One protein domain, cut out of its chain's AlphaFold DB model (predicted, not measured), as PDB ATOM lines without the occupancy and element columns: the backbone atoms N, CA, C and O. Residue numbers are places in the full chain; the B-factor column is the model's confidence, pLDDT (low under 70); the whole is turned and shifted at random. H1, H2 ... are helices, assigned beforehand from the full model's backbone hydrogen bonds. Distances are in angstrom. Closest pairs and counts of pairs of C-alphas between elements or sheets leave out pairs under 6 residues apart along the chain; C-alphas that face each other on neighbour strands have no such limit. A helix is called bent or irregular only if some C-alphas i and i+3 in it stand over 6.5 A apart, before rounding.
ATOM      1  N   MET A 106      41.700 -50.435   8.881       63.50
ATOM      2  CA  MET A 106      42.549 -49.497   8.130       63.50
ATOM      3  C   MET A 106      42.213 -49.490   6.629       63.50
ATOM      4  O   MET A 106      42.006 -48.430   6.033       63.50
ATOM      5  N   THR A 107      42.068 -50.669   6.018       68.12
ATOM      6  CA  THR A 107      41.707 -50.809   4.595       68.12
ATOM      7  C   THR A 107      40.282 -50.328   4.303       68.12
ATOM      8  O   THR A 107      40.052 -49.635   3.306       68.12
ATOM      9  N   LYS A 108      39.318 -50.595   5.199       74.88
ATOM     10  CA  LYS A 108      37.950 -50.053   5.109       74.88
ATOM     11  C   LYS A 108      37.927 -48.525   5.218       74.88
ATOM     12  O   LYS A 108      37.185 -47.880   4.472       74.88
ATOM     13  N   LYS A 109      38.733 -47.932   6.108       78.94
ATOM     14  CA  LYS A 109      38.857 -46.471   6.262       78.94
ATOM     15  C   LYS A 109      39.455 -45.829   5.009       78.94
ATOM     16  O   LYS A 109      38.840 -44.919   4.455       78.94
ATOM     17  N   ALA A 110      40.570 -46.360   4.509       74.94
ATOM     18  CA  ALA A 110      41.205 -45.894   3.275       74.94
ATOM     19  C   ALA A 110      40.264 -46.013   2.059       74.94
ATOM     20  O   ALA A 110      40.188 -45.113   1.223       74.94
ATOM     21  N   GLY A 111      39.480 -47.094   1.986       77.12
ATOM     22  CA  GLY A 111      38.465 -47.280   0.949       77.12
ATOM     23  C   GLY A 111      37.328 -46.254   1.017       77.12
ATOM     24  O   GLY A 111      36.914 -45.731  -0.019       77.12
ATOM     25  N   LYS A 112      36.830 -45.932   2.220       82.06
ATOM     26  CA  LYS A 112      35.814 -44.879   2.414       82.06
ATOM     27  C   LYS A 112      36.352 -43.508   2.016       82.06
ATOM     28  O   LYS A 112      35.694 -42.800   1.263       82.06
ATOM     29  N   GLU A 113      37.552 -43.164   2.470       81.06
ATOM     30  CA  GLU A 113      38.195 -41.891   2.147       81.06
ATOM     31  C   GLU A 113      38.406 -41.727   0.638       81.06
ATOM     32  O   GLU A 113      38.052 -40.694   0.072       81.06
ATOM     33  N   ARG A 114      38.893 -42.773  -0.038       79.94
ATOM     34  CA  ARG A 114      39.033 -42.784  -1.496       79.94
ATOM     35  C   ARG A 114      37.700 -42.534  -2.201       79.94
ATOM     36  O   ARG A 114      37.642 -41.679  -3.078       79.94
ATOM     37  N   LYS A 115      36.626 -43.220  -1.792       77.75
ATOM     38  CA  LYS A 115      35.281 -43.004  -2.354       77.75
ATOM     39  C   LYS A 115      34.795 -41.569  -2.140       77.75
ATOM     40  O   LYS A 115      34.202 -40.990  -3.044       77.75
ATOM     41  N   THR A 116      35.047 -40.980  -0.971       81.94
ATOM     42  CA  THR A 116      34.694 -39.579  -0.692       81.94
ATOM     43  C   THR A 116      35.472 -38.616  -1.587       81.94
ATOM     44  O   THR A 116      34.875 -37.707  -2.160       81.94
ATOM     45  N   ARG A 117      36.779 -38.838  -1.777       79.00
ATOM     46  CA  ARG A 117      37.614 -38.030  -2.679       79.00
ATOM     47  C   ARG A 117      37.167 -38.149  -4.137       79.00
ATOM     48  O   ARG A 117      37.057 -37.137  -4.816       79.00
ATOM     49  N   GLU A 118      36.850 -39.358  -4.598       77.06
ATOM     50  CA  GLU A 118      36.329 -39.603  -5.950       77.06
ATOM     51  C   GLU A 118      34.980 -38.897  -6.170       77.06
ATOM     52  O   GLU A 118      34.794 -38.233  -7.191       77.06
ATOM     53  N   LYS A 119      34.065 -38.950  -5.188       78.88
ATOM     54  CA  LYS A 119      32.805 -38.189  -5.226       78.88
ATOM     55  C   LYS A 119      33.049 -36.682  -5.284       78.88
ATOM     56  O   LYS A 119      32.457 -36.002  -6.113       78.88
ATOM     57  N   HIS A 120      33.940 -36.166  -4.439       82.19
ATOM     58  CA  HIS A 120      34.271 -34.743  -4.410       82.19
ATOM     59  C   HIS A 120      34.884 -34.264  -5.731       82.19
ATOM     60  O   HIS A 120      34.467 -33.241  -6.267       82.19
ATOM     61  N   ALA A 121      35.800 -35.044  -6.310       82.44
ATOM     62  CA  ALA A 121      36.359 -34.762  -7.626       82.44
ATOM     63  C   ALA A 121      35.269 -34.733  -8.710       82.44
ATOM     64  O   ALA A 121      35.281 -33.851  -9.560       82.44
ATOM     65  N   CYS A 122      34.298 -35.655  -8.669       80.94
ATOM     66  CA  CYS A 122      33.162 -35.655  -9.594       80.94
ATOM     67  C   CYS A 122      32.338 -34.357  -9.508       80.94
ATOM     68  O   CYS A 122      32.015 -33.773 -10.541       80.94
ATOM     69  N   TYR A 123      32.056 -33.859  -8.299       85.38
ATOM     70  CA  TYR A 123      31.344 -32.585  -8.137       85.38
ATOM     71  C   TYR A 123      32.110 -31.415  -8.748       85.38
ATOM     72  O   TYR A 123      31.525 -30.630  -9.489       85.38
ATOM     73  N   ILE A 124      33.416 -31.325  -8.495       88.38
ATOM     74  CA  ILE A 124      34.225 -30.225  -9.028       88.38
ATOM     75  C   ILE A 124      34.329 -30.312 -10.559       88.38
ATOM     76  O   ILE A 124      34.178 -29.300 -11.237       88.38
ATOM     77  N   HIS A 125      34.502 -31.514 -11.117       87.25
ATOM     78  CA  HIS A 125      34.451 -31.744 -12.563       87.25
ATOM     79  C   HIS A 125      33.134 -31.253 -13.177       87.25
ATOM     80  O   HIS A 125      33.147 -30.570 -14.197       87.25
ATOM     81  N   ASN A 126      32.001 -31.566 -12.544       84.81
ATOM     82  CA  ASN A 126      30.694 -31.132 -13.028       84.81
ATOM     83  C   ASN A 126      30.516 -29.608 -12.947       84.81
ATOM     84  O   ASN A 126      29.942 -29.032 -13.867       84.81
ATOM     85  N   LEU A 127      31.007 -28.958 -11.885       89.56
ATOM     86  CA  LEU A 127      30.973 -27.495 -11.765       89.56
ATOM     87  C   LEU A 127      31.815 -26.822 -12.851       89.56
ATOM     88  O   LEU A 127      31.339 -25.896 -13.500       89.56
ATOM     89  N   GLU A 128      33.029 -27.320 -13.084       89.88
ATOM     90  CA  GLU A 128      33.899 -26.837 -14.155       89.88
ATOM     91  C   GLU A 128      33.225 -26.974 -15.529       89.88
ATOM     92  O   GLU A 128      33.152 -26.004 -16.281       89.88
ATOM     93  N   ASP A 129      32.704 -28.165 -15.847       88.00
ATOM     94  CA  ASP A 129      32.041 -28.421 -17.128       88.00
ATOM     95  C   ASP A 129      30.833 -27.490 -17.306       88.00
ATOM     96  O   ASP A 129      30.642 -26.926 -18.382       88.00
ATOM     97  N   LEU A 130      30.039 -27.284 -16.251       86.69
ATOM     98  CA  LEU A 130      28.892 -26.380 -16.276       86.69
ATOM     99  C   LEU A 130      29.322 -24.930 -16.532       86.69
ATOM    100  O   LEU A 130      28.743 -24.273 -17.391       86.69
ATOM    101  N   MET A 131      30.364 -24.441 -15.860       89.50
ATOM    102  CA  MET A 131      30.883 -23.086 -16.078       89.50
ATOM    103  C   MET A 131      31.395 -22.875 -17.501       89.50
ATOM    104  O   MET A 131      31.073 -21.862 -18.121       89.50
ATOM    105  N   GLN A 132      32.144 -23.838 -18.042       88.69
ATOM    106  CA  GLN A 132      32.662 -23.748 -19.409       88.69
ATOM    107  C   GLN A 132      31.531 -23.781 -20.435       88.69
ATOM    108  O   GLN A 132      31.516 -22.987 -21.370       88.69
ATOM    109  N   ILE A 133      30.579 -24.701 -20.267       87.12
ATOM    110  CA  ILE A 133      29.542 -24.955 -21.268       87.12
ATOM    111  C   ILE A 133      28.444 -23.888 -21.234       87.12
ATOM    112  O   ILE A 133      27.988 -23.465 -22.294       87.12
ATOM    113  N   PHE A 134      28.012 -23.451 -20.047       83.19
ATOM    114  CA  PHE A 134      26.902 -22.502 -19.915       83.19
ATOM    115  C   PHE A 134      27.349 -21.055 -19.896       83.19
ATOM    116  O   PHE A 134      26.728 -20.219 -20.541       83.19
ATOM    117  N   ALA A 135      28.385 -20.757 -19.115       85.62
ATOM    118  CA  ALA A 135      28.808 -19.385 -18.880       85.62
ATOM    119  C   ALA A 135      29.988 -18.978 -19.774       85.62
ATOM    120  O   ALA A 135      30.361 -17.811 -19.789       85.62
ATOM    121  N   GLY A 136      30.585 -19.922 -20.516       87.19
ATOM    122  CA  GLY A 136      31.776 -19.659 -21.326       87.19
ATOM    123  C   GLY A 136      32.997 -19.271 -20.488       87.19
ATOM    124  O   GLY A 136      33.922 -18.654 -21.007       87.19
ATOM    125  N   ILE A 137      32.995 -19.596 -19.191       85.44
ATOM    126  CA  ILE A 137      34.042 -19.186 -18.256       85.44
ATOM    127  C   ILE A 137      35.224 -20.150 -18.363       85.44
ATOM    128  O   ILE A 137      35.053 -21.365 -18.284       85.44
ATOM    129  N   SER A 138      36.433 -19.604 -18.475       80.31
ATOM    130  CA  SER A 138      37.689 -20.352 -18.395       80.31
ATOM    131  C   SER A 138      38.755 -19.539 -17.663       80.31
ATOM    132  O   SER A 138      38.946 -18.372 -17.984       80.31
ATOM    133  N   ASP A 139      39.469 -20.167 -16.730       73.88
ATOM    134  CA  ASP A 139      40.531 -19.545 -15.917       73.88
ATOM    135  C   ASP A 139      41.891 -19.532 -16.656       73.88
ATOM    136  O   ASP A 139      42.796 -18.775 -16.329       73.88
ATOM    137  N   GLY A 140      42.076 -20.386 -17.676       68.75
ATOM    138  CA  GLY A 140      43.339 -20.523 -18.428       68.75
ATOM    139  C   GLY A 140      44.522 -21.064 -17.603       68.75
ATOM    140  O   GLY A 140      45.510 -21.536 -18.164       68.75
ATOM    141  N   GLN A 141      44.408 -21.044 -16.276       71.38
ATOM    142  CA  GLN A 141      45.335 -21.576 -15.291       71.38
ATOM    143  C   GLN A 141      45.042 -23.063 -15.060       71.38
ATOM    144  O   GLN A 141      44.229 -23.452 -14.218       71.38
ATOM    145  N   GLN A 142      45.730 -23.926 -15.810       67.88
ATOM    146  CA  GLN A 142      45.640 -25.365 -15.582       67.88
ATOM    147  C   GLN A 142      46.323 -25.735 -14.260       67.88
ATOM    148  O   GLN A 142      47.494 -25.417 -14.039       67.88
ATOM    149  N   GLN A 143      45.619 -26.447 -13.377       67.19
ATOM    150  CA  GLN A 143      46.231 -26.889 -12.128       67.19
ATOM    151  C   GLN A 143      47.281 -27.976 -12.353       67.19
ATOM    152  O   GLN A 143      47.101 -28.916 -13.137       67.19
ATOM    153  N   SER A 144      48.377 -27.873 -11.597       58.53
ATOM    154  CA  SER A 144      49.457 -28.847 -11.657       58.53
ATOM    155  C   SER A 144      48.980 -30.236 -11.181       58.53
ATOM    156  O   SER A 144      48.175 -30.346 -10.251       58.53
ATOM    157  N   PRO A 145      49.473 -31.341 -11.776       56.16
ATOM    158  CA  PRO A 145      48.975 -32.699 -11.509       56.16
ATOM    159  C   PRO A 145      49.198 -33.247 -10.084       56.16
ATOM    160  O   PRO A 145      48.854 -34.400  -9.829       56.16
ATOM    161  N   GLY A 146      49.789 -32.470  -9.171       56.06
ATOM    162  CA  GLY A 146      50.207 -32.926  -7.841       56.06
ATOM    163  C   GLY A 146      49.095 -32.997  -6.791       56.06
ATOM    164  O   GLY A 146      49.275 -33.658  -5.770       56.06
ATOM    165  N   ASN A 147      47.937 -32.365  -7.019       52.66
ATOM    166  CA  ASN A 147      46.887 -32.289  -6.003       52.66
ATOM    167  C   ASN A 147      45.783 -33.332  -6.254       52.66
ATOM    168  O   ASN A 147      44.966 -33.215  -7.167       52.66
ATOM    169  N   SER A 148      45.779 -34.392  -5.441       57.28
ATOM    170  CA  SER A 148      45.027 -35.645  -5.664       57.28
ATOM    171  C   SER A 148      43.501 -35.515  -5.821       57.28
ATOM    172  O   SER A 148      42.873 -36.425  -6.357       57.28
ATOM    173  N   ASN A 149      42.910 -34.386  -5.418       53.84
ATOM    174  CA  ASN A 149      41.471 -34.123  -5.544       53.84
ATOM    175  C   ASN A 149      41.099 -33.305  -6.791       53.84
ATOM    176  O   ASN A 149      39.917 -33.102  -7.048       53.84
ATOM    177  N   VAL A 150      42.096 -32.807  -7.527       54.59
ATOM    178  CA  VAL A 150      41.926 -31.753  -8.540       54.59
ATOM    179  C   VAL A 150      42.662 -32.072  -9.847       54.59
ATOM    180  O   VAL A 150      42.767 -31.250 -10.753       54.59
ATOM    181  N   ALA A 151      43.172 -33.299  -9.970       61.22
ATOM    182  CA  ALA A 151      43.931 -33.761 -11.123       61.22
ATOM    183  C   ALA A 151      43.052 -33.896 -12.382       61.22
ATOM    184  O   ALA A 151      42.758 -35.003 -12.839       61.22
ATOM    185  N   GLY A 152      42.726 -32.780 -13.024       68.62
ATOM    186  CA  GLY A 152      41.992 -32.759 -14.289       68.62
ATOM    187  C   GLY A 152      41.108 -31.587 -14.582       68.62
ATOM    188  O   GLY A 152      40.325 -31.684 -15.527       68.62
ATOM    189  N   LEU A 153      41.314 -30.510 -13.835       80.38
ATOM    190  CA  LEU A 153      40.694 -29.231 -14.082       80.38
ATOM    191  C   LEU A 153      41.645 -28.321 -14.854       80.38
ATOM    192  O   LEU A 153      42.853 -28.300 -14.607       80.38
ATOM    193  N   ASP A 154      41.056 -27.552 -15.752       83.50
ATOM    194  CA  ASP A 154      41.658 -26.420 -16.447       83.50
ATOM    195  C   ASP A 154      41.387 -25.100 -15.709       83.50
ATOM    196  O   ASP A 154      41.731 -24.033 -16.207       83.50
ATOM    197  N   MET A 155      40.753 -25.175 -14.536       86.81
ATOM    198  CA  MET A 155      40.585 -24.063 -13.610       86.81
ATOM    199  C   MET A 155      41.065 -24.447 -12.222       86.81
ATOM    200  O   MET A 155      41.038 -25.623 -11.831       86.81
ATOM    201  N   THR A 156      41.459 -23.446 -11.443       86.25
ATOM    202  CA  THR A 156      41.763 -23.676 -10.038       86.25
ATOM    203  C   THR A 156      40.505 -24.027  -9.244       86.25
ATOM    204  O   THR A 156      39.401 -23.566  -9.529       86.25
ATOM    205  N   LYS A 157      40.658 -24.885  -8.230       85.81
ATOM    206  CA  LYS A 157      39.551 -25.247  -7.331       85.81
ATOM    207  C   LYS A 157      38.959 -24.012  -6.646       85.81
ATOM    208  O   LYS A 157      37.743 -23.928  -6.509       85.81
ATOM    209  N   ASP A 158      39.824 -23.089  -6.235       87.81
ATOM    210  CA  ASP A 158      39.422 -21.855  -5.565       87.81
ATOM    211  C   ASP A 158      38.605 -20.981  -6.518       87.81
ATOM    212  O   ASP A 158      37.498 -20.587  -6.159       87.81
ATOM    213  N   PHE A 159      39.057 -20.823  -7.769       89.06
ATOM    214  CA  PHE A 159      38.286 -20.137  -8.807       89.06
ATOM    215  C   PHE A 159      36.924 -20.794  -9.053       89.06
ATOM    216  O   PHE A 159      35.913 -20.103  -9.103       89.06
ATOM    217  N   ILE A 160      36.851 -22.126  -9.159       90.12
ATOM    218  CA  ILE A 160      35.566 -22.821  -9.343       90.12
ATOM    219  C   ILE A 160      34.633 -22.549  -8.158       90.12
ATOM    220  O   ILE A 160      33.449 -22.277  -8.345       90.12
ATOM    221  N   PHE A 161      35.122 -22.602  -6.923       91.31
ATOM    222  CA  PHE A 161      34.267 -22.320  -5.772       91.31
ATOM    223  C   PHE A 161      33.827 -20.860  -5.707       91.31
ATOM    224  O   PHE A 161      32.640 -20.608  -5.499       91.31
ATOM    225  N   GLU A 162      34.721 -19.916  -5.974       91.81
ATOM    226  CA  GLU A 162      34.392 -18.494  -6.023       91.81
ATOM    227  C   GLU A 162      33.382 -18.175  -7.136       91.81
ATOM    228  O   GLU A 162      32.352 -17.540  -6.886       91.81
ATOM    229  N   ALA A 163      33.612 -18.690  -8.346       90.69
ATOM    230  CA  ALA A 163      32.724 -18.509  -9.486       90.69
ATOM    231  C   ALA A 163      31.356 -19.164  -9.243       90.69
ATOM    232  O   ALA A 163      30.325 -18.547  -9.503       90.69
ATOM    233  N   SER A 164      31.319 -20.391  -8.706       92.38
ATOM    234  CA  SER A 164      30.047 -21.073  -8.405       92.38
ATOM    235  C   SER A 164      29.252 -20.349  -7.323       92.38
ATOM    236  O   SER A 164      28.043 -20.187  -7.477       92.38
ATOM    237  N   GLY A 165      29.915 -19.874  -6.264       93.62
ATOM    238  CA  GLY A 165      29.283 -19.087  -5.211       93.62
ATOM    239  C   GLY A 165      28.729 -17.764  -5.736       93.62
ATOM    240  O   GLY A 165      27.588 -17.423  -5.435       93.62
ATOM    241  N   SER A 166      29.490 -17.068  -6.584       93.12
ATOM    242  CA  SER A 166      29.056 -15.813  -7.213       93.12
ATOM    243  C   SER A 166      27.846 -16.017  -8.126       93.12
ATOM    244  O   SER A 166      26.865 -15.284  -8.018       93.12
ATOM    245  N   LEU A 167      27.875 -17.047  -8.982       92.56
ATOM    246  CA  LEU A 167      26.744 -17.399  -9.844       92.56
ATOM    247  C   LEU A 167      25.508 -17.748  -9.009       92.56
ATOM    248  O   LEU A 167      24.423 -17.232  -9.272       92.56
ATOM    249  N   LEU A 168      25.668 -18.585  -7.981       93.38
ATOM    250  CA  LEU A 168      24.573 -18.978  -7.098       93.38
ATOM    251  C   LEU A 168      23.953 -17.764  -6.397       93.38
ATOM    252  O   LEU A 168      22.735 -17.612  -6.422       93.38
ATOM    253  N   ALA A 169      24.772 -16.890  -5.810       94.31
ATOM    254  CA  ALA A 169      24.298 -15.690  -5.127       94.31
ATOM    255  C   ALA A 169      23.532 -14.761  -6.079       94.31
ATOM    256  O   ALA A 169      22.441 -14.304  -5.738       94.31
ATOM    257  N   TYR A 170      24.063 -14.540  -7.286       95.06
ATOM    258  CA  TYR A 170      23.410 -13.727  -8.310       95.06
ATOM    259  C   TYR A 170      22.022 -14.271  -8.675       95.06
ATOM    260  O   TYR A 170      21.033 -13.537  -8.608       95.06
ATOM    261  N   PHE A 171      21.921 -15.563  -9.009       94.19
ATOM    262  CA  PHE A 171      20.642 -16.162  -9.392       94.19
ATOM    263  C   PHE A 171      19.651 -16.212  -8.224       94.19
ATOM    264  O   PHE A 171      18.478 -15.893  -8.418       94.19
ATOM    265  N   LEU A 172      20.095 -16.551  -7.009       95.69
ATOM    266  CA  LEU A 172      19.221 -16.557  -5.833       95.69
ATOM    267  C   LEU A 172      18.649 -15.166  -5.553       95.69
ATOM    268  O   LEU A 172      17.436 -15.041  -5.395       95.69
ATOM    269  N   GLN A 173      19.492 -14.130  -5.550       97.00
ATOM    270  CA  GLN A 173      19.055 -12.750  -5.339       97.00
ATOM    271  C   GLN A 173      18.035 -12.328  -6.401       97.00
ATOM    272  O   GLN A 173      16.951 -11.849  -6.070       97.00
ATOM    273  N   HIS A 174      18.345 -12.553  -7.678       97.00
ATOM    274  CA  HIS A 174      17.487 -12.120  -8.778       97.00
ATOM    275  C   HIS A 174      16.118 -12.827  -8.780       97.00
ATOM    276  O   HIS A 174      15.074 -12.200  -8.991       97.00
ATOM    277  N   HIS A 175      16.095 -14.135  -8.499       96.31
ATOM    278  CA  HIS A 175      14.841 -14.877  -8.376       96.31
ATOM    279  C   HIS A 175      14.049 -14.471  -7.126       96.31
ATOM    280  O   HIS A 175      12.823 -14.371  -7.196       96.31
ATOM    281  N   TYR A 176      14.722 -14.176  -6.010       97.06
ATOM    282  CA  TYR A 176      14.068 -13.699  -4.792       97.06
ATOM    283  C   TYR A 176      13.411 -12.327  -4.985       97.06
ATOM    284  O   TYR A 176      12.261 -12.127  -4.598       97.06
ATOM    285  N   GLU A 177      14.093 -11.390  -5.648       97.69
ATOM    286  CA  GLU A 177      13.526 -10.081  -6.001       97.69
ATOM    287  C   GLU A 177      12.292 -10.207  -6.900       97.69
ATOM    288  O   GLU A 177      11.299  -9.501  -6.714       97.69
ATOM    289  N   THR A 178      12.328 -11.126  -7.864       97.31
ATOM    290  CA  THR A 178      11.168 -11.444  -8.707       97.31
ATOM    291  C   THR A 178      10.025 -12.017  -7.860       97.31
ATOM    292  O   THR A 178       8.881 -11.577  -7.977       97.31
ATOM    293  N   ALA A 179      10.323 -12.932  -6.936       97.94
ATOM    294  CA  ALA A 179       9.333 -13.483  -6.013       97.94
ATOM    295  C   ALA A 179       8.713 -12.407  -5.103       97.94
ATOM    296  O   ALA A 179       7.503 -12.443  -4.870       97.94
ATOM    297  N   LEU A 180       9.495 -11.422  -4.645       97.94
ATOM    298  CA  LEU A 180       8.998 -10.253  -3.910       97.94
ATOM    299  C   LEU A 180       8.023  -9.428  -4.755       97.94
ATOM    300  O   LEU A 180       6.907  -9.161  -4.313       97.94
ATOM    301  N   LYS A 181       8.403  -9.081  -5.992       97.88
ATOM    302  CA  LYS A 181       7.565  -8.294  -6.920       97.88
ATOM    303  C   LYS A 181       6.217  -8.955  -7.213       97.88
ATOM    304  O   LYS A 181       5.233  -8.259  -7.443       97.88
ATOM    305  N   HIS A 182       6.163 -10.286  -7.192       97.44
ATOM    306  CA  HIS A 182       4.952 -11.058  -7.477       97.44
ATOM    307  C   HIS A 182       4.250 -11.622  -6.233       97.44
ATOM    308  O   HIS A 182       3.294 -12.380  -6.386       97.44
ATOM    309  N   ASN A 183       4.696 -11.271  -5.021       97.19
ATOM    310  CA  ASN A 183       4.176 -11.800  -3.754       97.19
ATOM    311  C   ASN A 183       4.167 -13.348  -3.682       97.19
ATOM    312  O   ASN A 183       3.204 -13.967  -3.235       97.19
ATOM    313  N   ARG A 184       5.248 -13.988  -4.152       98.06
ATOM    314  CA  ARG A 184       5.437 -15.456  -4.189       98.06
ATOM    315  C   ARG A 184       6.622 -15.941  -3.349       98.06
ATOM    316  O   ARG A 184       7.166 -17.012  -3.603       98.06
ATOM    317  N   VAL A 185       7.040 -15.168  -2.348       98.12
ATOM    318  CA  VAL A 185       8.233 -15.476  -1.538       98.12
ATOM    319  C   VAL A 185       8.146 -16.849  -0.867       98.12
ATOM    320  O   VAL A 185       9.103 -17.610  -0.938       98.12
ATOM    321  N   GLN A 186       7.003 -17.201  -0.270       98.12
ATOM    322  CA  GLN A 186       6.837 -18.500   0.400       98.12
ATOM    323  C   GLN A 186       6.977 -19.676  -0.572       98.12
ATOM    324  O   GLN A 186       7.656 -20.653  -0.269       98.12
ATOM    325  N   GLN A 187       6.376 -19.558  -1.760       97.31
ATOM    326  CA  GLN A 187       6.509 -20.564  -2.810       97.31
ATOM    327  C   GLN A 187       7.977 -20.714  -3.229       97.31
ATOM    328  O   GLN A 187       8.494 -21.825  -3.256       97.31
ATOM    329  N   TRP A 188       8.664 -19.598  -3.488       97.19
ATOM    330  CA  TRP A 188      10.081 -19.611  -3.847       97.19
ATOM    331  C   TRP A 188      10.949 -20.257  -2.754       97.19
ATOM    332  O   TRP A 188      11.820 -21.067  -3.059       97.19
ATOM    333  N   GLN A 189      10.699 -19.954  -1.475       97.31
ATOM    334  CA  GLN A 189      11.445 -20.537  -0.352       97.31
ATOM    335  C   GLN A 189      11.273 -22.058  -0.285       97.31
ATOM    336  O   GLN A 189      12.253 -22.778  -0.078       97.31
ATOM    337  N   GLN A 190      10.047 -22.544  -0.496       96.25
ATOM    338  CA  GLN A 190       9.762 -23.974  -0.551       96.25
ATOM    339  C   GLN A 190      10.492 -24.639  -1.725       96.25
ATOM    340  O   GLN A 190      11.179 -25.638  -1.531       96.25
ATOM    341  N   GLU A 191      10.430 -24.041  -2.917       91.88
ATOM    342  CA  GLU A 191      11.126 -24.548  -4.106       91.88
ATOM    343  C   GLU A 191      12.649 -24.617  -3.895       91.88
ATOM    344  O   GLU A 191      13.275 -25.624  -4.228       91.88
ATOM    345  N   MET A 192      13.264 -23.595  -3.289       94.81
ATOM    346  CA  MET A 192      14.700 -23.616  -2.981       94.81
ATOM    347  C   MET A 192      15.054 -24.689  -1.945       94.81
ATOM    348  O   MET A 192      16.077 -25.362  -2.086       94.81
ATOM    349  N   SER A 193      14.206 -24.890  -0.930       93.31
ATOM    350  CA  SER A 193      14.373 -25.977   0.042       93.31
ATOM    351  C   SER A 193      14.332 -27.346  -0.644       93.31
ATOM    352  O   SER A 193      15.204 -28.188  -0.408       93.31
ATOM    353  N   ASP A 194      13.388 -27.542  -1.566       90.44
ATOM    354  CA  ASP A 194      13.267 -28.773  -2.341       90.44
ATOM    355  C   ASP A 194      14.491 -29.037  -3.226       90.44
ATOM    356  O   ASP A 194      14.956 -30.179  -3.297       90.44
ATOM    357  N   VAL A 195      15.065 -28.002  -3.847       90.06
ATOM    358  CA  VAL A 195      16.296 -28.123  -4.647       90.06
ATOM    359  C   VAL A 195      17.488 -28.536  -3.779       90.06
ATOM    360  O   VAL A 195      18.224 -29.454  -4.149       90.06
ATOM    361  N   VAL A 196      17.673 -27.911  -2.610       89.38
ATOM    362  CA  VAL A 196      18.785 -28.223  -1.692       89.38
ATOM    363  C   VAL A 196      18.688 -29.658  -1.160       89.38
ATOM    364  O   VAL A 196      19.704 -30.344  -1.023       89.38
ATOM    365  N   HIS A 197      17.474 -30.141  -0.893       89.06
ATOM    366  CA  HIS A 197      17.252 -31.477  -0.340       89.06
ATOM    367  C   HIS A 197      17.076 -32.582  -1.390       89.06
ATOM    368  O   HIS A 197      17.150 -33.760  -1.035       89.06
ATOM    369  N   ALA A 198      16.946 -32.248  -2.679       84.94
ATOM    370  CA  ALA A 198      16.791 -33.228  -3.758       84.94
ATOM    371  C   ALA A 198      17.891 -34.307  -3.746       84.94
ATOM    372  O   ALA A 198      17.606 -35.502  -3.827       84.94
ATOM    373  N   GLY A 199      19.150 -33.912  -3.516       73.88
ATOM    374  CA  GLY A 199      20.278 -34.847  -3.457       73.88
ATOM    375  C   GLY A 199      20.199 -35.868  -2.312       73.88
ATOM    376  O   GLY A 199      20.721 -36.974  -2.448       73.88
ATOM    377  N   GLN A 200      19.526 -35.533  -1.207       83.25
ATOM    378  CA  GLN A 200      19.297 -36.459  -0.087       83.25
ATOM    379  C   GLN A 200      18.175 -37.457  -0.397       83.25
ATOM    380  O   GLN A 200      18.227 -38.596   0.060       83.25
ATOM    381  N   ARG A 201      17.197 -37.044  -1.212       80.31
ATOM    382  CA  ARG A 201      16.069 -37.872  -1.667       80.31
ATOM    383  C   ARG A 201      16.398 -38.749  -2.881       80.31
ATOM    384  O   ARG A 201      15.560 -39.525  -3.315       80.31
ATOM    385  N   ALA A 202      17.622 -38.650  -3.410       76.88
ATOM    386  CA  ALA A 202      18.017 -39.207  -4.707       76.88
ATOM    387  C   ALA A 202      17.193 -38.662  -5.893       76.88
ATOM    388  O   ALA A 202      17.195 -39.253  -6.976       76.88
ATOM    389  N   ASP A 203      16.556 -37.506  -5.700       80.25
ATOM    390  CA  ASP A 203      15.869 -36.767  -6.746       80.25
ATOM    391  C   ASP A 203      16.890 -35.967  -7.554       80.25
ATOM    392  O   ASP A 203      17.876 -35.442  -7.027       80.25
ATOM    393  N   ASN A 204      16.637 -35.835  -8.853       75.81
ATOM    394  CA  ASN A 204      17.372 -34.895  -9.682       75.81
ATOM    395  C   ASN A 204      16.525 -33.623  -9.829       75.81
ATOM    396  O   ASN A 204      15.504 -33.686 -10.513       75.81
TER     397      ASN A 204
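AT A GLANCE: This is residues 106 to 204 of the 283 residues of an uncharacterized protein of Hortaea thailandica (UniProt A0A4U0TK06). Three helices make a loose, open frame: the long H1 meets H2 at a corner, near the last part of H1 and the first turns of H2, and H3 folds back from the far end of H2 as a helical hairpin. H1 and H3 stay apart, and residues 106 to 113 of H1 and 196 to 202 stick out. The printed part has 99 residues, with H1, H2 and H3 in that order and no named strand; the class is all helix. It is loose, with a radius of gyration of the C-alphas of 17.3 A, and flat, spanning 53 by 36 by 18 A.

IN THESE COORDINATES: Find C-alpha 106 at (42.549, -49.497, 8.130); from there H1, residues 106 to 135, runs 42.7 A. H2, residues 157 to 181, begins at C-alpha 157 (39.551, -25.247, -7.331) and runs 36.2 A. H3, residues 185 to 201, is 23.7 A long and ends at C-alpha 201 (16.069, -37.872, -1.667). H3 is irregular, with C-alphas 196 and 199 7.0 A apart, and has a kink of 31 degrees near residue 195.

HOW THE PARTS SIT: Look at residues 124 to 131 of H1, which alone touch H2, at its residues 157 to 164; the closest C-alphas, of Glu 128 and Ile 160, are 6.5 A apart. The two helices run the same way at a steep tilt of 60 degrees. At the other end of H2, residues 176 to 179 touch residues 185 to 188 of H3, with the closest C-alphas, of Ala 179 and Val 185, 5.0 A apart. This hairpin runs opposite ways at a steep tilt of 36 degrees, only just past shallow. In H1 and H2 every O i to N i+4 pair is within hydrogen-bond range; in H3, 11 of 13 are.

THE WHOLE: The C-alphas of Met 106 and Lys 181, the two farthest apart, are 56.1 A apart. The printed part has no cut. The link from H1 to H2 is long, 21 residues, and the link from H2 to H3 is tight. Mean pLDDT of the printed part is 84.2; look for values under 70 at residues 106 to 107, 140 and 142 to 152.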